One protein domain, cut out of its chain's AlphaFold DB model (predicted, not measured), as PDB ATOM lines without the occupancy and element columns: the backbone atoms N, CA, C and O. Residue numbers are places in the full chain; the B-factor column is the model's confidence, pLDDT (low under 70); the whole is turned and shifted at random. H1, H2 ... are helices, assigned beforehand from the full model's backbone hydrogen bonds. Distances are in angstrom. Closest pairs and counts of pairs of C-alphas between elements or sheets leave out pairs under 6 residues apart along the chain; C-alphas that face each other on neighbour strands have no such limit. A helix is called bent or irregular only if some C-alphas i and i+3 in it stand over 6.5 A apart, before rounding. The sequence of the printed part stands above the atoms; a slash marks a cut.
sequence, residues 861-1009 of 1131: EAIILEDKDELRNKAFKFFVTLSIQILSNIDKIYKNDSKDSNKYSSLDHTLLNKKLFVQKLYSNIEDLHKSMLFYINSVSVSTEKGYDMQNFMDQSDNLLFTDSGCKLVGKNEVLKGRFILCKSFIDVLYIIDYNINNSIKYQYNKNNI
ATOM      1  N   GLU A 861     -21.801 -17.873  -0.989       95.19
ATOM      2  CA  GLU A 861     -21.782 -19.123  -0.238       95.19
ATOM      3  C   GLU A 861     -22.530 -18.965   1.080       95.19
ATOM      4  O   GLU A 861     -23.398 -19.786   1.379       95.19
ATOM      5  N   ALA A 862     -22.258 -17.906   1.852       95.75
ATOM      6  CA  ALA A 862     -22.970 -17.607   3.092       95.75
ATOM      7  C   ALA A 862     -24.489 -17.571   2.878       95.75
ATOM      8  O   ALA A 862     -25.213 -18.226   3.619       95.75
ATOM      9  N   ILE A 863     -24.990 -16.924   1.823       95.44
ATOM     10  CA  ILE A 863     -26.427 -16.911   1.501       95.44
ATOM     11  C   ILE A 863     -26.982 -18.330   1.283       95.44
ATOM     12  O   ILE A 863     -28.099 -18.624   1.714       95.44
ATOM     13  N   ILE A 864     -26.217 -19.212   0.634       94.88
ATOM     14  CA  ILE A 864     -26.653 -20.578   0.310       94.88
ATOM     15  C   ILE A 864     -26.603 -21.494   1.538       94.88
ATOM     16  O   ILE A 864     -27.581 -22.193   1.800       94.88
ATOM     17  N   LEU A 865     -25.471 -21.530   2.253       94.94
ATOM     18  CA  LEU A 865     -25.209 -22.556   3.276       94.94
ATOM     19  C   LEU A 865     -25.398 -22.075   4.728       94.94
ATOM     20  O   LEU A 865     -25.226 -22.863   5.645       94.94
ATOM     21  N   GLU A 866     -25.668 -20.789   4.995       95.62
ATOM     22  CA  GLU A 866     -25.865 -20.291   6.374       95.62
ATOM     23  C   GLU A 866     -27.133 -20.879   7.001       95.62
ATOM     24  O   GLU A 866     -28.208 -20.791   6.412       95.62
ATOM     25  N   ASP A 867     -27.019 -21.434   8.208       93.19
ATOM     26  CA  ASP A 867     -28.109 -22.101   8.924       93.19
ATOM     27  C   ASP A 867     -29.061 -21.113   9.613       93.19
ATOM     28  O   ASP A 867     -30.243 -21.407   9.802       93.19
ATOM     29  N   LYS A 868     -28.577 -19.912   9.959       95.75
ATOM     30  CA  LYS A 868     -29.379 -18.878  10.623       95.75
ATOM     31  C   LYS A 868     -29.909 -17.827   9.655       95.75
ATOM     32  O   LYS A 868     -29.151 -17.035   9.102       95.75
ATOM     33  N   ASP A 869     -31.233 -17.710   9.574       94.88
ATOM     34  CA  ASP A 869     -31.919 -16.720   8.728       94.88
ATOM     35  C   ASP A 869     -31.462 -15.274   8.951       94.88
ATOM     36  O   ASP A 869     -31.324 -14.516   7.994       94.88
ATOM     37  N   GLU A 870     -31.207 -14.878  10.201       95.25
ATOM     38  CA  GLU A 870     -30.734 -13.523  10.510       95.25
ATOM     39  C   GLU A 870     -29.377 -13.234   9.848       95.25
ATOM     40  O   GLU A 870     -29.187 -12.179   9.239       95.25
ATOM     41  N   LEU A 871     -28.447 -14.191   9.921       95.50
ATOM     42  CA  LEU A 871     -27.132 -14.089   9.295       95.50
ATOM     43  C   LEU A 871     -27.233 -14.177   7.773       95.50
ATOM     44  O   LEU A 871     -26.587 -13.393   7.082       95.50
ATOM     45  N   ARG A 872     -28.098 -15.053   7.251       95.56
ATOM     46  CA  ARG A 872     -28.345 -15.190   5.812       95.56
ATOM     47  C   ARG A 872     -28.878 -13.890   5.209       95.56
ATOM     48  O   ARG A 872     -28.390 -13.438   4.178       95.56
ATOM     49  N   ASN A 873     -29.831 -13.245   5.882       94.00
ATOM     50  CA  ASN A 873     -30.387 -11.957   5.463       94.00
ATOM     51  C   ASN A 873     -29.354 -10.823   5.551       94.00
ATOM     52  O   ASN A 873     -29.346  -9.926   4.705       94.00
ATOM     53  N   LYS A 874     -28.458 -10.856   6.546       94.75
ATOM     54  CA  LYS A 874     -27.328  -9.918   6.621       94.75
ATOM     55  C   LYS A 874     -26.352 -10.134   5.463       94.75
ATOM     56  O   LYS A 874     -26.030  -9.165   4.782       94.75
ATOM     57  N   ALA A 875     -25.955 -11.376   5.183       95.38
ATOM     58  CA  ALA A 875     -25.101 -11.715   4.045       95.38
ATOM     59  C   ALA A 875     -25.729 -11.271   2.711       95.38
ATOM     60  O   ALA A 875     -25.056 -10.625   1.912       95.38
ATOM     61  N   PHE A 876     -27.033 -11.503   2.523       94.25
ATOM     62  CA  PHE A 876     -27.819 -10.987   1.394       94.25
ATOM     63  C   PHE A 876     -27.710  -9.464   1.258       94.25
ATOM     64  O   PHE A 876     -27.330  -8.946   0.206       94.25
ATOM     65  N   LYS A 877     -28.005  -8.731   2.339       93.50
ATOM     66  CA  LYS A 877     -27.970  -7.264   2.337       93.50
ATOM     67  C   LYS A 877     -26.573  -6.741   2.004       93.50
ATOM     68  O   LYS A 877     -26.449  -5.782   1.241       93.50
ATOM     69  N   PHE A 878     -25.532  -7.371   2.546       92.12
ATOM     70  CA  PHE A 878     -24.152  -7.009   2.245       92.12
ATOM     71  C   PHE A 878     -23.778  -7.335   0.806       92.12
ATOM     72  O   PHE A 878     -23.226  -6.471   0.140       92.12
ATOM     73  N   PHE A 879     -24.148  -8.501   0.279       94.06
ATOM     74  CA  PHE A 879     -23.906  -8.849  -1.120       94.06
ATOM     75  C   PHE A 879     -24.489  -7.803  -2.083       94.06
ATOM     76  O   PHE A 879     -23.781  -7.308  -2.963       94.06
ATOM     77  N   VAL A 880     -25.747  -7.398  -1.877       91.31
ATOM     78  CA  VAL A 880     -26.395  -6.360  -2.694       91.31
ATOM     79  C   VAL A 880     -25.690  -5.011  -2.523       91.31
ATOM     80  O   VAL A 880     -25.352  -4.360  -3.510       91.31
ATOM     81  N   THR A 881     -25.404  -4.608  -1.281       91.00
ATOM     82  CA  THR A 881     -24.739  -3.327  -0.977       91.00
ATOM     83  C   THR A 881     -23.352  -3.244  -1.617       91.00
ATOM     84  O   THR A 881     -23.026  -2.241  -2.248       91.00
ATOM     85  N   LEU A 882     -22.552  -4.303  -1.495       88.75
ATOM     86  CA  LEU A 882     -21.199  -4.380  -2.038       88.75
ATOM     87  C   LEU A 882     -21.206  -4.432  -3.567       88.75
ATOM     88  O   LEU A 882     -20.405  -3.759  -4.210       88.75
ATOM     89  N   SER A 883     -22.167  -5.140  -4.162       87.50
ATOM     90  CA  SER A 883     -22.355  -5.139  -5.616       87.50
ATOM     91  C   SER A 883     -22.675  -3.732  -6.137       87.50
ATOM     92  O   SER A 883     -22.046  -3.266  -7.085       87.50
ATOM     93  N   ILE A 884     -23.582  -3.000  -5.477       87.62
ATOM     94  CA  ILE A 884     -23.894  -1.596  -5.810       87.62
ATOM     95  C   ILE A 884     -22.654  -0.712  -5.671       87.62
ATOM     96  O   ILE A 884     -22.392   0.149  -6.509       87.62
ATOM     97  N   GLN A 885     -21.890  -0.916  -4.605       86.94
ATOM     98  CA  GLN A 885     -20.673  -0.178  -4.309       86.94
ATOM     99  C   GLN A 885     -19.604  -0.352  -5.399       86.94
ATOM    100  O   GLN A 885     -19.042   0.646  -5.856       86.94
ATOM    101  N   ILE A 886     -19.384  -1.579  -5.881       84.75
ATOM    102  CA  ILE A 886     -18.486  -1.855  -7.015       84.75
ATOM    103  C   ILE A 886     -18.946  -1.092  -8.252       84.75
ATOM    104  O   ILE A 886     -18.148  -0.388  -8.870       84.75
ATOM    105  N   LEU A 887     -20.238  -1.168  -8.574       83.25
ATOM    106  CA  LEU A 887     -20.813  -0.491  -9.738       83.25
ATOM    107  C   LEU A 887     -20.721   1.034  -9.628       83.25
ATOM    108  O   LEU A 887     -20.423   1.711 -10.609       83.25
ATOM    109  N   SER A 888     -20.920   1.585  -8.430       84.94
ATOM    110  CA  SER A 888     -20.783   3.021  -8.181       84.94
ATOM    111  C   SER A 888     -19.335   3.490  -8.324       84.94
ATOM    112  O   SER A 888     -19.090   4.554  -8.892       84.94
ATOM    113  N   ASN A 889     -18.363   2.713  -7.845       79.62
ATOM    114  CA  ASN A 889     -16.947   3.041  -8.015       79.62
ATOM    115  C   ASN A 889     -16.528   2.981  -9.482       79.62
ATOM    116  O   ASN A 889     -15.837   3.878  -9.959       79.62
ATOM    117  N   ILE A 890     -17.008   1.970 -10.198       77.31
ATOM    118  CA  ILE A 890     -16.881   1.836 -11.649       77.31
ATOM    119  C   ILE A 890     -17.384   3.103 -12.363       77.31
ATOM    120  O   ILE A 890     -16.648   3.695 -13.153       77.31
ATOM    121  N   ASP A 891     -18.587   3.575 -12.026       78.44
ATOM    122  CA  ASP A 891     -19.178   4.790 -12.602       78.44
ATOM    123  C   ASP A 891     -18.391   6.064 -12.232       78.44
ATOM    124  O   ASP A 891     -18.166   6.935 -13.075       78.44
ATOM    125  N   LYS A 892     -17.900   6.177 -10.990       81.06
ATOM    126  CA  LYS A 892     -17.081   7.322 -10.549       81.06
ATOM    127  C   LYS A 892     -15.765   7.422 -11.308       81.06
ATOM    128  O   LYS A 892     -15.420   8.516 -11.756       81.06
ATOM    129  N   ILE A 893     -15.040   6.312 -11.452       74.19
ATOM    130  CA  ILE A 893     -13.767   6.311 -12.180       74.19
ATOM    131  C   ILE A 893     -14.023   6.688 -13.646       74.19
ATOM    132  O   ILE A 893     -13.365   7.584 -14.173       74.19
ATOM    133  N   TYR A 894     -15.072   6.126 -14.255       74.31
ATOM    134  CA  TYR A 894     -15.478   6.467 -15.619       74.31
ATOM    135  C   TYR A 894     -15.799   7.963 -15.802       74.31
ATOM    136  O   TYR A 894     -15.382   8.598 -16.775       74.31
ATOM    137  N   LYS A 895     -16.531   8.560 -14.851       79.94
ATOM    138  CA  LYS A 895     -16.885   9.986 -14.884       79.94
ATOM    139  C   LYS A 895     -15.675  10.900 -14.709       79.94
ATOM    140  O   LYS A 895     -15.628  11.933 -15.380       79.94
ATOM    141  N   ASN A 896     -14.714  10.543 -13.860       76.44
ATOM    142  CA  ASN A 896     -13.513  11.351 -13.640       76.44
ATOM    143  C   ASN A 896     -12.628  11.397 -14.897       76.44
ATOM    144  O   ASN A 896     -12.309  12.491 -15.364       76.44
ATOM    145  N   ASP A 897     -12.403  10.257 -15.556       68.19
ATOM    146  CA  ASP A 897     -11.654  10.194 -16.824       68.19
ATOM    147  C   ASP A 897     -12.324  10.984 -17.967       68.19
ATOM    148  O   ASP A 897     -11.682  11.411 -18.935       68.19
ATOM    149  N   SER A 898     -13.645  11.181 -17.894       67.50
ATOM    150  CA  SER A 898     -14.393  11.970 -18.880       67.50
ATOM    151  C   SER A 898     -14.230  13.486 -18.713       67.50
ATOM    152  O   SER A 898     -14.422  14.226 -19.682       67.50
ATOM    153  N   LYS A 899     -13.892  13.965 -17.508       70.81
ATOM    154  CA  LYS A 899     -13.703  15.398 -17.229       70.81
ATOM    155  C   LYS A 899     -12.302  15.871 -17.606       70.81
ATOM    156  O   LYS A 899     -12.168  16.972 -18.134       70.81
ATOM    157  N   ASP A 900     -11.294  15.020 -17.434       62.72
ATOM    158  CA  ASP A 900      -9.905  15.365 -17.759       62.72
ATOM    159  C   ASP A 900      -9.569  15.240 -19.251       62.72
ATOM    160  O   ASP A 900      -8.586  15.817 -19.717       62.72
ATOM    161  N   SER A 901     -10.417  14.591 -20.060       56.47
ATOM    162  CA  SER A 901     -10.178  14.494 -21.510       56.47
ATOM    163  C   SER A 901     -10.245  15.807 -22.285       56.47
ATOM    164  O   SER A 901      -9.804  15.834 -23.426       56.47
ATOM    165  N   ASN A 902     -10.733  16.895 -21.688       60.59
ATOM    166  CA  ASN A 902     -10.684  18.211 -22.331       60.59
ATOM    167  C   ASN A 902      -9.325  18.918 -22.153       60.59
ATOM    168  O   ASN A 902      -9.141  20.002 -22.698       60.59
ATOM    169  N   LYS A 903      -8.383  18.341 -21.389       55.50
ATOM    170  CA  LYS A 903      -7.085  18.961 -21.067       55.50
ATOM    171  C   LYS A 903      -5.868  18.334 -21.746       55.50
ATOM    172  O   LYS A 903      -4.811  18.953 -21.739       55.50
ATOM    173  N   TYR A 904      -6.004  17.156 -22.349       49.59
ATOM    174  CA  TYR A 904      -4.896  16.458 -23.003       49.59
ATOM    175  C   TYR A 904      -5.119  16.427 -24.518       49.59
ATOM    176  O   TYR A 904      -5.892  15.619 -25.024       49.59
ATOM    177  N   SER A 905      -4.447  17.329 -25.240       49.59
ATOM    178  CA  SER A 905      -4.502  17.447 -26.706       49.59
ATOM    179  C   SER A 905      -3.672  16.392 -27.454       49.59
ATOM    180  O   SER A 905      -3.755  16.311 -28.678       49.59
ATOM    181  N   SER A 906      -2.914  15.535 -26.758       56.34
ATOM    182  CA  SER A 906      -2.279  14.355 -27.358       56.34
ATOM    183  C   SER A 906      -3.253  13.168 -27.333       56.34
ATOM    184  O   SER A 906      -3.416  12.490 -26.315       56.34
ATOM    185  N   LEU A 907      -3.929  12.958 -28.461       54.94
ATOM    186  CA  LEU A 907      -5.102  12.092 -28.629       54.94
ATOM    187  C   LEU A 907      -4.847  10.588 -28.368       54.94
ATOM    188  O   LEU A 907      -5.771   9.879 -27.974       54.94
ATOM    189  N   ASP A 908      -3.613  10.098 -28.524       59.38
ATOM    190  CA  ASP A 908      -3.358   8.649 -28.623       59.38
ATOM    191  C   ASP A 908      -3.162   7.924 -27.281       59.38
ATOM    192  O   ASP A 908      -3.727   6.847 -27.071       59.38
ATOM    193  N   HIS A 909      -2.431   8.502 -26.322       57.84
ATOM    194  CA  HIS A 909      -2.187   7.825 -25.036       57.84
ATOM    195  C   HIS A 909      -3.421   7.810 -24.123       57.84
ATOM    196  O   HIS A 909      -3.685   6.827 -23.425       57.84
ATOM    197  N   THR A 910      -4.227   8.871 -24.160       58.16
ATOM    198  CA  THR A 910      -5.437   9.013 -23.337       58.16
ATOM    199  C   THR A 910      -6.553   8.083 -23.814       58.16
ATOM    200  O   THR A 910      -7.283   7.516 -23.000       58.16
ATOM    201  N   LEU A 911      -6.675   7.876 -25.132       61.62
ATOM    202  CA  LEU A 911      -7.654   6.956 -25.711       61.62
ATOM    203  C   LEU A 911      -7.290   5.493 -25.419       61.62
ATOM    204  O   LEU A 911      -8.172   4.694 -25.097       61.62
ATOM    205  N   LEU A 912      -5.997   5.155 -25.465       70.69
ATOM    206  CA  LEU A 912      -5.507   3.817 -25.138       70.69
ATOM    207  C   LEU A 912      -5.734   3.475 -23.658       70.69
ATOM    208  O   LEU A 912      -6.274   2.409 -23.367       70.69
ATOM    209  N   ASN A 913      -5.423   4.393 -22.736       63.66
ATOM    210  CA  ASN A 913      -5.668   4.195 -21.302       63.66
ATOM    211  C   ASN A 913      -7.165   4.064 -20.984       63.66
ATOM    212  O   ASN A 913      -7.548   3.179 -20.220       63.66
ATOM    213  N   LYS A 914      -8.030   4.854 -21.639       61.12
ATOM    214  CA  LYS A 914      -9.492   4.703 -21.527       61.12
ATOM    215  C   LYS A 914      -9.977   3.351 -22.039       61.12
ATOM    216  O   LYS A 914     -10.833   2.736 -21.411       61.12
ATOM    217  N   LYS A 915      -9.433   2.866 -23.160       70.56
ATOM    218  CA  LYS A 915      -9.791   1.556 -23.717       70.56
ATOM    219  C   LYS A 915      -9.350   0.418 -22.797       70.56
ATOM    220  O   LYS A 915     -10.152  -0.473 -22.543       70.56
ATOM    221  N   LEU A 916      -8.129   0.479 -22.258       72.19
ATOM    222  CA  LEU A 916      -7.616  -0.509 -21.305       72.19
ATOM    223  C   LEU A 916      -8.432  -0.511 -20.002       72.19
ATOM    224  O   LEU A 916      -8.743  -1.571 -19.466       72.19
ATOM    225  N   PHE A 917      -8.821   0.673 -19.523       63.12
ATOM    226  CA  PHE A 917      -9.657   0.828 -18.338       63.12
ATOM    227  C   PHE A 917     -11.059   0.246 -18.546       63.12
ATOM    228  O   PHE A 917     -11.505  -0.583 -17.758       63.12
ATOM    229  N   VAL A 918     -11.728   0.614 -19.643       65.00
ATOM    230  CA  VAL A 918     -13.044   0.070 -20.009       65.00
ATOM    231  C   VAL A 918     -12.972  -1.446 -20.203       65.00
ATOM    232  O   VAL A 918     -13.848  -2.155 -19.721       65.00
ATOM    233  N   GLN A 919     -11.912  -1.968 -20.826       74.38
ATOM    234  CA  GLN A 919     -11.693  -3.412 -20.951       74.38
ATOM    235  C   GLN A 919     -11.557  -4.099 -19.589       74.38
ATOM    236  O   GLN A 919     -12.209  -5.116 -19.371       74.38
ATOM    237  N   LYS A 920     -10.788  -3.523 -18.657       71.94
ATOM    238  CA  LYS A 920     -10.650  -4.044 -17.287       71.94
ATOM    239  C   LYS A 920     -11.971  -3.991 -16.512       71.94
ATOM    240  O   LYS A 920     -12.253  -4.816 -15.659       71.94
ATOM    241  N   LEU A 921     -12.811  -3.013 -16.817       65.88
ATOM    242  CA  LEU A 921     -14.108  -2.833 -16.179       65.88
ATOM    243  C   LEU A 921     -15.148  -3.835 -16.694       65.88
ATOM    244  O   LEU A 921     -15.880  -4.425 -15.903       65.88
ATOM    245  N   TYR A 922     -15.162  -4.080 -18.006       73.62
ATOM    246  CA  TYR A 922     -15.963  -5.148 -18.599       73.62
ATOM    247  C   TYR A 922     -15.496  -6.529 -18.145       73.62
ATOM    248  O   TYR A 922     -16.358  -7.330 -17.803       73.62
ATOM    249  N   SER A 923     -14.184  -6.789 -18.059       82.31
ATOM    250  CA  SER A 923     -13.690  -8.068 -17.527       82.31
ATOM    251  C   SER A 923     -14.158  -8.282 -16.093       82.31
ATOM    252  O   SER A 923     -14.615  -9.361 -15.751       82.31
ATOM    253  N   ASN A 924     -14.171  -7.225 -15.280       75.88
ATOM    254  CA  ASN A 924     -14.627  -7.306 -13.900       75.88
ATOM    255  C   ASN A 924     -16.136  -7.603 -13.772       75.88
ATOM    256  O   ASN A 924     -16.568  -8.385 -12.922       75.88
ATOM    257  N   ILE A 925     -16.968  -6.969 -14.603       77.94
ATOM    258  CA  ILE A 925     -18.406  -7.277 -14.656       77.94
ATOM    259  C   ILE A 925     -18.616  -8.702 -15.180       77.94
ATOM    260  O   ILE A 925     -19.471  -9.430 -14.675       77.94
ATOM    261  N   GLU A 926     -17.827  -9.110 -16.170       85.81
ATOM    262  CA  GLU A 926     -17.866 -10.447 -16.747       85.81
ATOM    263  C   GLU A 926     -17.470 -11.518 -15.723       85.81
ATOM    264  O   GLU A 926     -18.145 -12.538 -15.640       85.81
ATOM    265  N   ASP A 927     -16.452 -11.286 -14.896       85.19
ATOM    266  CA  ASP A 927     -16.004 -12.219 -13.856       85.19
ATOM    267  C   ASP A 927     -17.017 -12.340 -12.713       85.19
ATOM    268  O   ASP A 927     -17.274 -13.443 -12.212       85.19
ATOM    269  N   LEU A 928     -17.676 -11.233 -12.351       81.81
ATOM    270  CA  LEU A 928     -18.818 -11.268 -11.441       81.81
ATOM    271  C   LEU A 928     -19.966 -12.083 -12.045       81.81
ATOM    272  O   LEU A 928     -20.507 -12.968 -11.383       81.81
ATOM    273  N   HIS A 929     -20.312 -11.835 -13.308       85.00
ATOM    274  CA  HIS A 929     -21.366 -12.564 -14.004       85.00
ATOM    275  C   HIS A 929     -21.037 -14.059 -14.148       85.00
ATOM    276  O   HIS A 929     -21.895 -14.900 -13.890       85.00
ATOM    277  N   LYS A 930     -19.787 -14.412 -14.469       89.31
ATOM    278  CA  LYS A 930     -19.290 -15.796 -14.493       89.31
ATOM    279  C   LYS A 930     -19.403 -16.449 -13.123       89.31
ATOM    280  O   LYS A 930     -19.873 -17.578 -13.046       89.31
ATOM    281  N   SER A 931     -19.039 -15.740 -12.054       85.56
ATOM    282  CA  SER A 931     -19.191 -16.233 -10.680       85.56
ATOM    283  C   SER A 931     -20.665 -16.476 -10.340       85.56
ATOM    284  O   SER A 931     -21.011 -17.526  -9.807       85.56
ATOM    285  N   MET A 932     -21.562 -15.555 -10.708       86.81
ATOM    286  CA  MET A 932     -23.007 -15.735 -10.521       86.81
ATOM    287  C   MET A 932     -23.528 -16.957 -11.283       86.81
ATOM    288  O   MET A 932     -24.197 -17.805 -10.698       86.81
ATOM    289  N   LEU A 933     -23.186 -17.088 -12.569       88.81
ATOM    290  CA  LEU A 933     -23.564 -18.234 -13.402       88.81
ATOM    291  C   LEU A 933     -23.022 -19.551 -12.841       88.81
ATOM    292  O   LEU A 933     -23.736 -20.552 -12.809       88.81
ATOM    293  N   PHE A 934     -21.780 -19.541 -12.364       93.06
ATOM    294  CA  PHE A 934     -21.148 -20.688 -11.729       93.06
ATOM    295  C   PHE A 934     -21.937 -21.159 -10.503       93.06
ATOM    296  O   PHE A 934     -22.269 -22.343 -10.416       93.06
ATOM    297  N   TYR A 935     -22.322 -20.252  -9.600       92.31
ATOM    298  CA  TYR A 935     -23.128 -20.631  -8.439       92.31
ATOM    299  C   TYR A 935     -24.558 -21.016  -8.815       92.31
ATOM    300  O   TYR A 935     -25.067 -21.968  -8.235       92.31
ATOM    301  N   ILE A 936     -25.194 -20.372  -9.803       90.62
ATOM    302  CA  ILE A 936     -26.521 -20.780 -10.308       90.62
ATOM    303  C   ILE A 936     -26.490 -22.233 -10.792       90.62
ATOM    304  O   ILE A 936     -27.357 -23.029 -10.430       90.62
ATOM    305  N   ASN A 937     -25.459 -22.601 -11.553       92.00
ATOM    306  CA  ASN A 937     -25.273 -23.972 -12.012       92.00
ATOM    307  C   ASN A 937     -24.975 -24.915 -10.840       92.00
ATOM    308  O   ASN A 937     -25.585 -25.979 -10.739       92.00
ATOM    309  N   SER A 938     -24.114 -24.505  -9.909       89.62
ATOM    310  CA  SER A 938     -23.749 -25.304  -8.731       89.62
ATOM    311  C   SER A 938     -24.939 -25.566  -7.805       89.62
ATOM    312  O   SER A 938     -25.058 -26.651  -7.236       89.62
ATOM    313  N   VAL A 939     -25.873 -24.616  -7.693       90.69
ATOM    314  CA  VAL A 939     -27.093 -24.787  -6.896       90.69
ATOM    315  C   VAL A 939     -28.249 -25.433  -7.659       90.69
ATOM    316  O   VAL A 939     -29.288 -25.696  -7.064       90.69
ATOM    317  N   SER A 940     -28.100 -25.732  -8.951       91.12
ATOM    318  CA  SER A 940     -29.135 -26.418  -9.746       91.12
ATOM    319  C   SER A 940     -29.201 -27.934  -9.498       91.12
ATOM    320  O   SER A 940     -30.127 -28.604  -9.956       91.12
ATOM    321  N   VAL A 941     -28.250 -28.483  -8.733       91.06
ATOM    322  CA  VAL A 941     -28.204 -29.901  -8.339       91.06
ATOM    323  C   VAL A 941     -29.476 -30.287  -7.575       91.06
ATOM    324  O   VAL A 941     -30.040 -29.463  -6.854       91.06
ATOM    325  N   SER A 942     -29.937 -31.539  -7.692       92.50
ATOM    326  CA  SER A 942     -31.121 -32.019  -6.958       92.50
ATOM    327  C   SER A 942     -31.061 -31.647  -5.476       92.50
ATOM    328  O   SER A 942     -30.018 -31.741  -4.834       92.50
ATOM    329  N   THR A 943     -32.202 -31.236  -4.927       91.94
ATOM    330  CA  THR A 943     -32.329 -30.820  -3.519       91.94
ATOM    331  C   THR A 943     -32.101 -31.954  -2.516       91.94
ATOM    332  O   THR A 943     -31.968 -31.699  -1.321       91.94
ATOM    333  N   GLU A 944     -32.058 -33.201  -2.989       92.69
ATOM    334  CA  GLU A 944     -31.797 -34.400  -2.184       92.69
ATOM    335  C   GLU A 944     -30.320 -34.834  -2.207       92.69
ATOM    336  O   GLU A 944     -29.953 -35.749  -1.467       92.69
ATOM    337  N   LYS A 945     -29.483 -34.194  -3.038       95.44
ATOM    338  CA  LYS A 945     -28.044 -34.467  -3.141       95.44
ATOM    339  C   LYS A 945     -27.222 -33.382  -2.451       95.44
ATOM    340  O   LYS A 945     -27.608 -32.213  -2.451       95.44
ATOM    341  N   GLY A 946     -26.089 -33.781  -1.879       94.69
ATOM    342  CA  GLY A 946     -25.061 -32.858  -1.405       94.69
ATOM    343  C   GLY A 946     -24.545 -31.969  -2.538       94.69
ATOM    344  O   GLY A 946     -24.482 -32.401  -3.692       94.69
ATOM    345  N   TYR A 947     -24.186 -30.727  -2.220       95.25
ATOM    346  CA  TYR A 947     -23.412 -29.896  -3.137       95.25
ATOM    347  C   TYR A 947     -22.025 -30.508  -3.370       95.25
ATOM    348  O   TYR A 947     -21.456 -31.135  -2.478       95.25
ATOM    349  N   ASP A 948     -21.470 -30.309  -4.564       94.75
ATOM    350  CA  ASP A 948     -20.093 -30.708  -4.853       94.75
ATOM    351  C   ASP A 948     -19.121 -29.775  -4.117       94.75
ATOM    352  O   ASP A 948     -19.128 -28.565  -4.345       94.75
ATOM    353  N   MET A 949     -18.282 -30.338  -3.243       93.06
ATOM    354  CA  MET A 949     -17.278 -29.595  -2.471       93.06
ATOM    355  C   MET A 949     -16.284 -28.839  -3.357       93.06
ATOM    356  O   MET A 949     -15.719 -27.844  -2.912       93.06
ATOM    357  N   GLN A 950     -16.065 -29.275  -4.601       93.81
ATOM    358  CA  GLN A 950     -15.170 -28.583  -5.533       93.81
ATOM    359  C   GLN A 950     -15.739 -27.247  -6.022       93.81
ATOM    360  O   GLN A 950     -14.986 -26.401  -6.498       93.81
ATOM    361  N   ASN A 951     -17.053 -27.044  -5.884       93.69
ATOM    362  CA  ASN A 951     -17.723 -25.826  -6.329       93.69
ATOM    363  C   ASN A 951     -17.814 -24.739  -5.253       93.69
ATOM    364  O   ASN A 951     -18.391 -23.682  -5.502       93.69
ATOM    365  N   PHE A 952     -17.295 -24.995  -4.055       93.50
ATOM    366  CA  PHE A 952     -17.362 -24.067  -2.936       93.50
ATOM    367  C   PHE A 952     -15.965 -23.874  -2.349       93.50
ATOM    368  O   PHE A 952     -15.172 -24.812  -2.264       93.50
ATOM    369  N   MET A 953     -15.666 -22.641  -1.956       88.94
ATOM    370  CA  MET A 953     -14.397 -22.247  -1.356       88.94
ATOM    371  C   MET A 953     -14.278 -22.771   0.073       88.94
ATOM    372  O   MET A 953     -13.184 -23.116   0.517       88.94
ATOM    373  N   ASP A 954     -15.398 -22.834   0.794       77.31
ATOM    374  CA  ASP A 954     -15.437 -23.342   2.155       77.31
ATOM    375  C   ASP A 954     -15.972 -24.783   2.223       77.31
ATOM    376  O   ASP A 954     -17.102 -25.065   1.823       77.31
ATOM    377  N   GLN A 955     -15.152 -25.688   2.759       80.44
ATOM    378  CA  GLN A 955     -15.429 -27.124   2.890       80.44
ATOM    379  C   GLN A 955     -15.575 -27.552   4.362       80.44
ATOM    380  O   GLN A 955     -15.539 -28.741   4.673       80.44
ATOM    381  N   SER A 956     -15.685 -26.592   5.287       74.06
ATOM    382  CA  SER A 956     -15.632 -26.866   6.732       74.06
ATOM    383  C   SER A 956     -16.916 -27.491   7.288       74.06
ATOM    384  O   SER A 956     -16.867 -28.221   8.278       74.06
ATOM    385  N   ASP A 957     -18.063 -27.254   6.651       76.00
ATOM    386  CA  ASP A 957     -19.352 -27.797   7.073       76.00
ATOM    387  C   ASP A 957     -19.761 -28.984   6.196       76.00
ATOM    388  O   ASP A 957     -19.941 -28.823   5.002       76.00
ATOM    389  N   ASN A 958     -19.966 -30.175   6.763       86.50
ATOM    390  CA  ASN A 958     -20.416 -31.354   6.006       86.50
ATOM    391  C   ASN A 958     -21.943 -31.407   5.796       86.50
ATOM    392  O   ASN A 958     -22.448 -32.316   5.122       86.50
ATOM    393  N   LEU A 959     -22.697 -30.463   6.374       92.69
ATOM    394  CA  LEU A 959     -24.154 -30.521   6.440       92.69
ATOM    395  C   LEU A 959     -24.828 -30.385   5.069       92.69
ATOM    396  O   LEU A 959     -25.837 -31.034   4.830       92.69
ATOM    397  N   LEU A 960     -24.284 -29.592   4.146       93.44
ATOM    398  CA  LEU A 960     -24.880 -29.392   2.815       93.44
ATOM    399  C   LEU A 960     -24.084 -30.022   1.665       93.44
ATOM    400  O   LEU A 960     -24.511 -29.959   0.516       93.44
ATOM    401  N   PHE A 961     -22.968 -30.682   1.969       95.62
ATOM    402  CA  PHE A 961     -22.124 -31.361   0.978       95.62
ATOM    403  C   PHE A 961     -22.281 -32.883   0.993       95.62
ATOM    404  O   PHE A 961     -21.755 -33.580   0.131       95.62
ATOM    405  N   THR A 962     -23.032 -33.419   1.954       95.69
ATOM    406  CA  THR A 962     -23.354 -34.847   2.020       95.69
ATOM    407  C   THR A 962     -24.833 -35.072   1.729       95.69
ATOM    408  O   THR A 962     -25.692 -34.331   2.208       95.69
ATOM    409  N   ASP A 963     -25.160 -36.139   0.995       96.06
ATOM    410  CA  ASP A 963     -26.556 -36.512   0.716       96.06
ATOM    411  C   ASP A 963     -27.367 -36.709   2.010       96.06
ATOM    412  O   ASP A 963     -28.549 -36.374   2.084       96.06
ATOM    413  N   SER A 964     -26.737 -37.247   3.058       96.00
ATOM    414  CA  SER A 964     -27.346 -37.392   4.384       96.00
ATOM    415  C   SER A 964     -27.601 -36.051   5.067       96.00
ATOM    416  O   SER A 964     -28.650 -35.881   5.688       96.00
ATOM    417  N   GLY A 965     -26.671 -35.104   4.951       95.19
ATOM    418  CA  GLY A 965     -26.809 -33.777   5.533       95.19
ATOM    419  C   GLY A 965     -27.911 -32.960   4.847       95.19
ATOM    420  O   GLY A 965     -28.780 -32.423   5.531       95.19
ATOM    421  N   CYS A 966     -27.989 -32.981   3.509       93.62
ATOM    422  CA  CYS A 966     -29.085 -32.341   2.770       93.62
ATOM    423  C   CYS A 966     -30.459 -32.900   3.173       93.62
ATOM    424  O   CYS A 966     -31.421 -32.146   3.339       93.62
ATOM    425  N   LYS A 967     -30.557 -34.220   3.391       95.25
ATOM    426  CA  LYS A 967     -31.779 -34.852   3.912       95.25
ATOM    427  C   LYS A 967     -32.122 -34.387   5.328       95.25
ATOM    428  O   LYS A 967     -33.305 -34.227   5.620       95.25
ATOM    429  N   LEU A 968     -31.118 -34.164   6.180       96.31
ATOM    430  CA  LEU A 968     -31.296 -33.672   7.548       96.31
ATOM    431  C   LEU A 968     -31.766 -32.210   7.579       96.31
ATOM    432  O   LEU A 968     -32.698 -31.894   8.312       96.31
ATOM    433  N   VAL A 969     -31.156 -31.339   6.769       95.75
ATOM    434  CA  VAL A 969     -31.558 -29.925   6.618       95.75
ATOM    435  C   VAL A 969     -32.972 -29.816   6.051       95.75
ATOM    436  O   VAL A 969     -33.764 -28.964   6.452       95.75
ATOM    437  N   GLY A 970     -33.306 -30.722   5.134       96.56
ATOM    438  CA  GLY A 970     -34.599 -30.782   4.483       96.56
ATOM    439  C   GLY A 970     -34.670 -29.885   3.248       96.56
ATOM    440  O   GLY A 970     -34.193 -28.749   3.214       96.56
ATOM    441  N   LYS A 971     -35.350 -30.398   2.217       95.69
ATOM    442  CA  LYS A 971     -35.490 -29.766   0.896       95.69
ATOM    443  C   LYS A 971     -35.938 -28.300   0.948       95.69
ATOM    444  O   LYS A 971     -35.457 -27.493   0.158       95.69
ATOM    445  N   ASN A 972     -36.853 -27.952   1.852       95.75
ATOM    446  CA  ASN A 972     -37.392 -26.592   1.943       95.75
ATOM    447  C   ASN A 972     -36.326 -25.568   2.339       95.75
ATOM    448  O   ASN A 972     -36.317 -24.466   1.797       95.75
ATOM    449  N   GLU A 973     -35.429 -25.929   3.256       95.06
ATOM    450  CA  GLU A 973     -34.398 -25.014   3.736       95.06
ATOM    451  C   GLU A 973     -33.269 -24.870   2.705       95.06
ATOM    452  O   GLU A 973     -32.840 -23.752   2.417       95.06
ATOM    453  N   VAL A 974     -32.909 -25.967   2.026       94.69
ATOM    454  CA  VAL A 974     -32.017 -25.941   0.851       94.69
ATOM    455  C   VAL A 974     -32.584 -25.020  -0.236       94.69
ATOM    456  O   VAL A 974     -31.895 -24.117  -0.708       94.69
ATOM    457  N   LEU A 975     -33.855 -25.200  -0.615       95.00
ATOM    458  CA  LEU A 975     -34.515 -24.363  -1.622       95.00
ATOM    459  C   LEU A 975     -34.565 -22.893  -1.212       95.00
ATOM    460  O   LEU A 975     -34.356 -22.022  -2.049       95.00
ATOM    461  N   LYS A 976     -34.822 -22.601   0.062       95.00
ATOM    462  CA  LYS A 976     -34.882 -21.231   0.574       95.00
ATOM    463  C   LYS A 976     -33.560 -20.488   0.384       95.00
ATOM    464  O   LYS A 976     -33.589 -19.369  -0.122       95.00
ATOM    465  N   GLY A 977     -32.421 -21.107   0.714       93.31
ATOM    466  CA  GLY A 977     -31.096 -20.530   0.445       93.31
ATOM    467  C   GLY A 977     -30.891 -20.226  -1.045       93.31
ATOM    468  O   GLY A 977     -30.495 -19.120  -1.414       93.31
ATOM    469  N   ARG A 978     -31.280 -21.165  -1.921       94.75
ATOM    470  CA  ARG A 978     -31.211 -20.994  -3.385       94.75
ATOM    471  C   ARG A 978     -32.103 -19.865  -3.900       94.75
ATOM    472  O   ARG A 978     -31.663 -19.073  -4.728       94.75
ATOM    473  N   PHE A 979     -33.339 -19.758  -3.411       94.50
ATOM    474  CA  PHE A 979     -34.268 -18.699  -3.815       94.50
ATOM    475  C   PHE A 979     -33.778 -17.314  -3.396       94.50
ATOM    476  O   PHE A 979     -33.855 -16.378  -4.192       94.50
ATOM    477  N   ILE A 980     -33.248 -17.183  -2.177       93.25
ATOM    478  CA  ILE A 980     -32.671 -15.920  -1.702       93.25
ATOM    479  C   ILE A 980     -31.487 -15.529  -2.591       93.25
ATOM    480  O   ILE A 980     -31.409 -14.376  -3.021       93.25
ATOM    481  N   LEU A 981     -30.617 -16.478  -2.948       92.69
ATOM    482  CA  LEU A 981     -29.523 -16.216  -3.881       92.69
ATOM    483  C   LEU A 981     -30.028 -15.742  -5.251       92.69
ATOM    484  O   LEU A 981     -29.573 -14.717  -5.751       92.69
ATOM    485  N   CYS A 982     -30.996 -16.447  -5.839       92.00
ATOM    486  CA  CYS A 982     -31.549 -16.087  -7.147       92.00
ATOM    487  C   CYS A 982     -32.142 -14.677  -7.132       92.00
ATOM    488  O   CYS A 982     -31.876 -13.887  -8.035       92.00
ATOM    489  N   LYS A 983     -32.887 -14.334  -6.074       91.38
ATOM    490  CA  LYS A 983     -33.389 -12.973  -5.866       91.38
ATOM    491  C   LYS A 983     -32.244 -11.957  -5.802       91.38
ATOM    492  O   LYS A 983     -32.306 -10.941  -6.480       91.38
ATOM    493  N   SER A 984     -31.179 -12.270  -5.059       88.50
ATOM    494  CA  SER A 984     -29.985 -11.414  -4.944       88.50
ATOM    495  C   SER A 984     -29.376 -11.102  -6.304       88.50
ATOM    496  O   SER A 984     -29.025  -9.961  -6.587       88.50
ATOM    497  N   PHE A 985     -29.240 -12.122  -7.151       90.88
ATOM    498  CA  PHE A 985     -28.680 -11.959  -8.485       90.88
ATOM    499  C   PHE A 985     -29.592 -11.135  -9.381       90.88
ATOM    500  O   PHE A 985     -29.094 -10.247 -10.061       90.88
ATOM    501  N   ILE A 986     -30.908 -11.354  -9.343       90.50
ATOM    502  CA  ILE A 986     -31.863 -10.533 -10.098       90.50
ATOM    503  C   ILE A 986     -31.762  -9.065  -9.674       90.50
ATOM    504  O   ILE A 986     -31.656  -8.199 -10.542       90.50
ATOM    505  N   ASP A 987     -31.730  -8.789  -8.369       88.06
ATOM    506  CA  ASP A 987     -31.627  -7.426  -7.841       88.06
ATOM    507  C   ASP A 987     -30.333  -6.747  -8.327       88.06
ATOM    508  O   ASP A 987     -30.364  -5.622  -8.830       88.06
ATOM    509  N   VAL A 988     -29.193  -7.444  -8.256       86.50
ATOM    510  CA  VAL A 988     -27.905  -6.913  -8.731       86.50
ATOM    511  C   VAL A 988     -27.895  -6.715 -10.248       86.50
ATOM    512  O   VAL A 988     -27.482  -5.656 -10.714       86.50
ATOM    513  N   LEU A 989     -28.372  -7.686 -11.030       86.38
ATOM    514  CA  LEU A 989     -28.421  -7.598 -12.493       86.38
ATOM    515  C   LEU A 989     -29.341  -6.467 -12.965       86.38
ATOM    516  O   LEU A 989     -28.990  -5.745 -13.896       86.38
ATOM    517  N   TYR A 990     -30.472  -6.263 -12.289       88.88
ATOM    518  CA  TYR A 990     -31.368  -5.140 -12.547       88.88
ATOM    519  C   TYR A 990     -30.667  -3.796 -12.312       88.88
ATOM    520  O   TYR A 990     -30.752  -2.892 -13.144       88.88
ATOM    521  N   ILE A 991     -29.913  -3.671 -11.215       84.75
ATOM    522  CA  ILE A 991     -29.131  -2.466 -10.916       84.75
ATOM    523  C   ILE A 991     -28.025  -2.244 -11.960       84.75
ATOM    524  O   ILE A 991     -27.794  -1.105 -12.375       84.75
ATOM    525  N   ILE A 992     -27.347  -3.309 -12.397       81.94
ATOM    526  CA  ILE A 992     -26.330  -3.248 -13.458       81.94
ATOM    527  C   ILE A 992     -26.953  -2.726 -14.752       81.94
ATOM    528  O   ILE A 992     -26.463  -1.744 -15.308       81.94
ATOM    529  N   ASP A 993     -28.042  -3.345 -15.206       84.00
ATOM    530  CA  ASP A 993     -28.727  -2.982 -16.447       84.00
ATOM    531  C   ASP A 993     -29.218  -1.528 -16.404       84.00
ATOM    532  O   ASP A 993     -28.967  -0.750 -17.326       84.00
ATOM    533  N   TYR A 994     -29.812  -1.112 -15.282       86.06
ATOM    534  CA  TYR A 994     -30.243   0.267 -15.063       86.06
ATOM    535  C   TYR A 994     -29.085   1.274 -15.176       86.06
ATOM    536  O   TYR A 994     -29.198   2.291 -15.867       86.06
ATOM    537  N   ASN A 995     -27.946   0.989 -14.538       79.31
ATOM    538  CA  ASN A 995     -26.782   1.879 -14.555       79.31
ATOM    539  C   ASN A 995     -26.093   1.926 -15.926       79.31
ATOM    540  O   ASN A 995     -25.697   3.008 -16.372       79.31
ATOM    541  N   ILE A 996     -25.984   0.787 -16.617       79.62
ATOM    542  CA  ILE A 996     -25.429   0.717 -17.975       79.62
ATOM    543  C   ILE A 996     -26.312   1.517 -18.938       79.62
ATOM    544  O   ILE A 996     -25.810   2.395 -19.643       79.62
ATOM    545  N   ASN A 997     -27.628   1.293 -18.919       80.94
ATOM    546  CA  ASN A 997     -28.566   1.973 -19.813       80.94
ATOM    547  C   ASN A 997     -28.577   3.492 -19.591       80.94
ATOM    548  O   ASN A 997     -28.571   4.262 -20.557       80.94
ATOM    549  N   ASN A 998     -28.512   3.949 -18.337       78.88
ATOM    550  CA  ASN A 998     -28.415   5.376 -18.031       78.88
ATOM    551  C   ASN A 998     -27.086   5.991 -18.485       78.88
ATOM    552  O   ASN A 998     -27.074   7.113 -18.999       78.88
ATOM    553  N   SER A 999     -25.980   5.258 -18.350       73.69
ATOM    554  CA  SER A 999     -24.658   5.714 -18.795       73.69
ATOM    555  C   SER A 999     -24.588   5.836 -20.320       73.69
ATOM    556  O   SER A 999     -24.125   6.854 -20.838       73.69
ATOM    557  N   ILE A1000     -25.132   4.853 -21.051       74.75
ATOM    558  CA  ILE A1000     -25.227   4.874 -22.519       74.75
ATOM    559  C   ILE A1000     -26.121   6.031 -22.985       74.75
ATOM    560  O   ILE A1000     -25.732   6.800 -23.866       74.75
ATOM    561  N   LYS A1001     -27.294   6.212 -22.362       75.31
ATOM    562  CA  LYS A1001     -28.226   7.299 -22.703       75.31
ATOM    563  C   LYS A1001     -27.603   8.680 -22.485       75.31
ATOM    564  O   LYS A1001     -27.795   9.577 -23.306       75.31
ATOM    565  N   TYR A1002     -26.816   8.847 -21.421       69.81
ATOM    566  CA  TYR A1002     -26.090  10.090 -21.160       69.81
ATOM    567  C   TYR A1002     -25.041  10.387 -22.243       69.81
ATOM    568  O   TYR A1002     -24.931  11.529 -22.693       69.81
ATOM    569  N   GLN A1003     -24.309   9.375 -22.723       62.97
ATOM    570  CA  GLN A1003     -23.345   9.557 -23.814       62.97
ATOM    571  C   GLN A1003     -23.997   9.866 -25.156       62.97
ATOM    572  O   GLN A1003     -23.527  10.758 -25.862       62.97
ATOM    573  N   TYR A1004     -25.084   9.172 -25.495       67.81
ATOM    574  CA  TYR A1004     -25.800   9.417 -26.746       67.81
ATOM    575  C   TYR A1004     -26.325  10.859 -26.806       67.81
ATOM    576  O   TYR A1004     -26.166  11.543 -27.815       67.81
ATOM    577  N   ASN A1005     -26.846  11.370 -25.687       68.31
ATOM    578  CA  ASN A1005     -27.264  12.767 -25.586       68.31
ATOM    579  C   ASN A1005     -26.077  13.740 -25.642       68.31
ATOM    580  O   ASN A1005     -26.174  14.758 -26.317       68.31
ATOM    581  N   LYS A1006     -24.938  13.436 -25.003       63.31
ATOM    582  CA  LYS A1006     -23.748  14.308 -25.036       63.31
ATOM    583  C   LYS A1006     -23.122  14.408 -26.432       63.31
ATOM    584  O   LYS A1006     -22.736  15.500 -26.838       63.31
ATOM    585  N   ASN A1007     -23.064  13.305 -27.176       56.31
ATOM    586  CA  ASN A1007     -22.495  13.284 -28.527       56.31
ATOM    587  C   ASN A1007     -23.437  13.916 -29.569       56.31
ATOM    588  O   ASN A1007     -22.961  14.510 -30.533       56.31
ATOM    589  N   ASN A1008     -24.755  13.885 -29.344       54.88
ATOM    590  CA  ASN A1008     -25.726  14.536 -30.231       54.88
ATOM    591  C   ASN A1008     -25.912  16.040 -29.974       54.88
ATOM    592  O   ASN A1008     -26.461  16.733 -30.831       54.88
ATOM    593  N   ILE A1009     -25.391  16.587 -28.870       50.88
ATOM    594  CA  ILE A1009     -25.353  18.045 -28.643       50.88
ATOM    595  C   ILE A1009     -24.371  18.749 -29.611       50.88
ATOM    596  O   ILE A1009     -24.486  19.949 -29.832       50.88
TER     597      ILE A1009
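Overview. This is residues 861 to 1009 of the 1131 residues of an uncharacterized protein of Edhazardia aedis (strain USNM 41457) (UniProt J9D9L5). Three long helices, H5, H2 and H3, lie side by side as a long, loosely packed rod, their centres making a triangle, and H5 and H2 run one way while H3 runs back between them in chain order. At one end of the rod sits a small head made of the short helices H1 and H4 and the unnamed stretch of residues 939 to 962; at the other end, residues 902 to 909 and 1000 to 1009 stick out free. The printed part has 149 residues with five named helices, H1 to H5 in order along the chain, and no named strand: all helix. It is loose, with a radius of gyration of the C-alphas of 20.5 A and spans of 67 by 25 by 22 A.

Along the chain. Start with H5, the longest helix, residues 971 to 1008: find C-alpha 971 at (-35.490, -29.766, 0.896), from which it runs 55.0 A to C-alpha 1008 at (-25.726, 14.536, -30.231). H2, residues 869 to 900, measures 47.1 A and begins at C-alpha 869, (-31.919, -16.720, 8.728). H3, residues 907 to 938, measures 46.3 A; it is neither bent nor irregular, but only just: C-alphas 907 and 910 are 6.1 A apart. H1 is residues 861 to 865, 6.0 A long, and H4 is residues 963 to 969, 10.2 A long.

Arrangement. H2, H3 and H5 form a bundle, up and down, each running against the one before it in the chain. Look at Val 880 and Val 988, whose C-alphas are the closest of H2 and H5, at 6.2 A. There the two helices touch, H2 with residues 876 to 887 alone and H5 with residues 980 to 992 alone, at a shallow tilt of 15 degrees, the same way. H3 is close to H2 but not clearly touching, at a shallow tilt of 15 degrees, opposite ways; the closest C-alphas, of Ile 890 and Leu 921, are 7.1 A apart. H3 is likewise close to H5 but not clearly touching, with the C-alphas of Met 932 and Phe 985 closest at 7.1 A. H1 touches residues 974 to 981 of H5, closest at the C-alphas of Ile 864 and Gly 977, 4.4 A, and residues 872 to 876 of H2, closest at those of Ile 863 and Arg 872, 5.0 A. H4 is about perpendicular to H5, at 86 degrees, and close but not clearly touching: the C-alphas of Cys 966 and Val 974, the closest, are 7.3 A apart. H4 is apart from H1, H2 and H3. Every O i to N i+4 pair is within hydrogen-bond range in H1, H2, H4 and H5, and 27 of 28 in H3.

Size, cuts and confidence. The C-alphas of Ser 905 and Leu 968 are the two farthest apart, at 67.1 A. The printed part has no cut. The link from H3 to H4, 24 residues, is long; that from H2 to H3 is short, and those from H1 to H2 and H4 to H5 are tight. The mean pLDDT of the printed part is 83.1; look for values under 70 at 27 residues, among them 900 to 911 and 1002 to 1009.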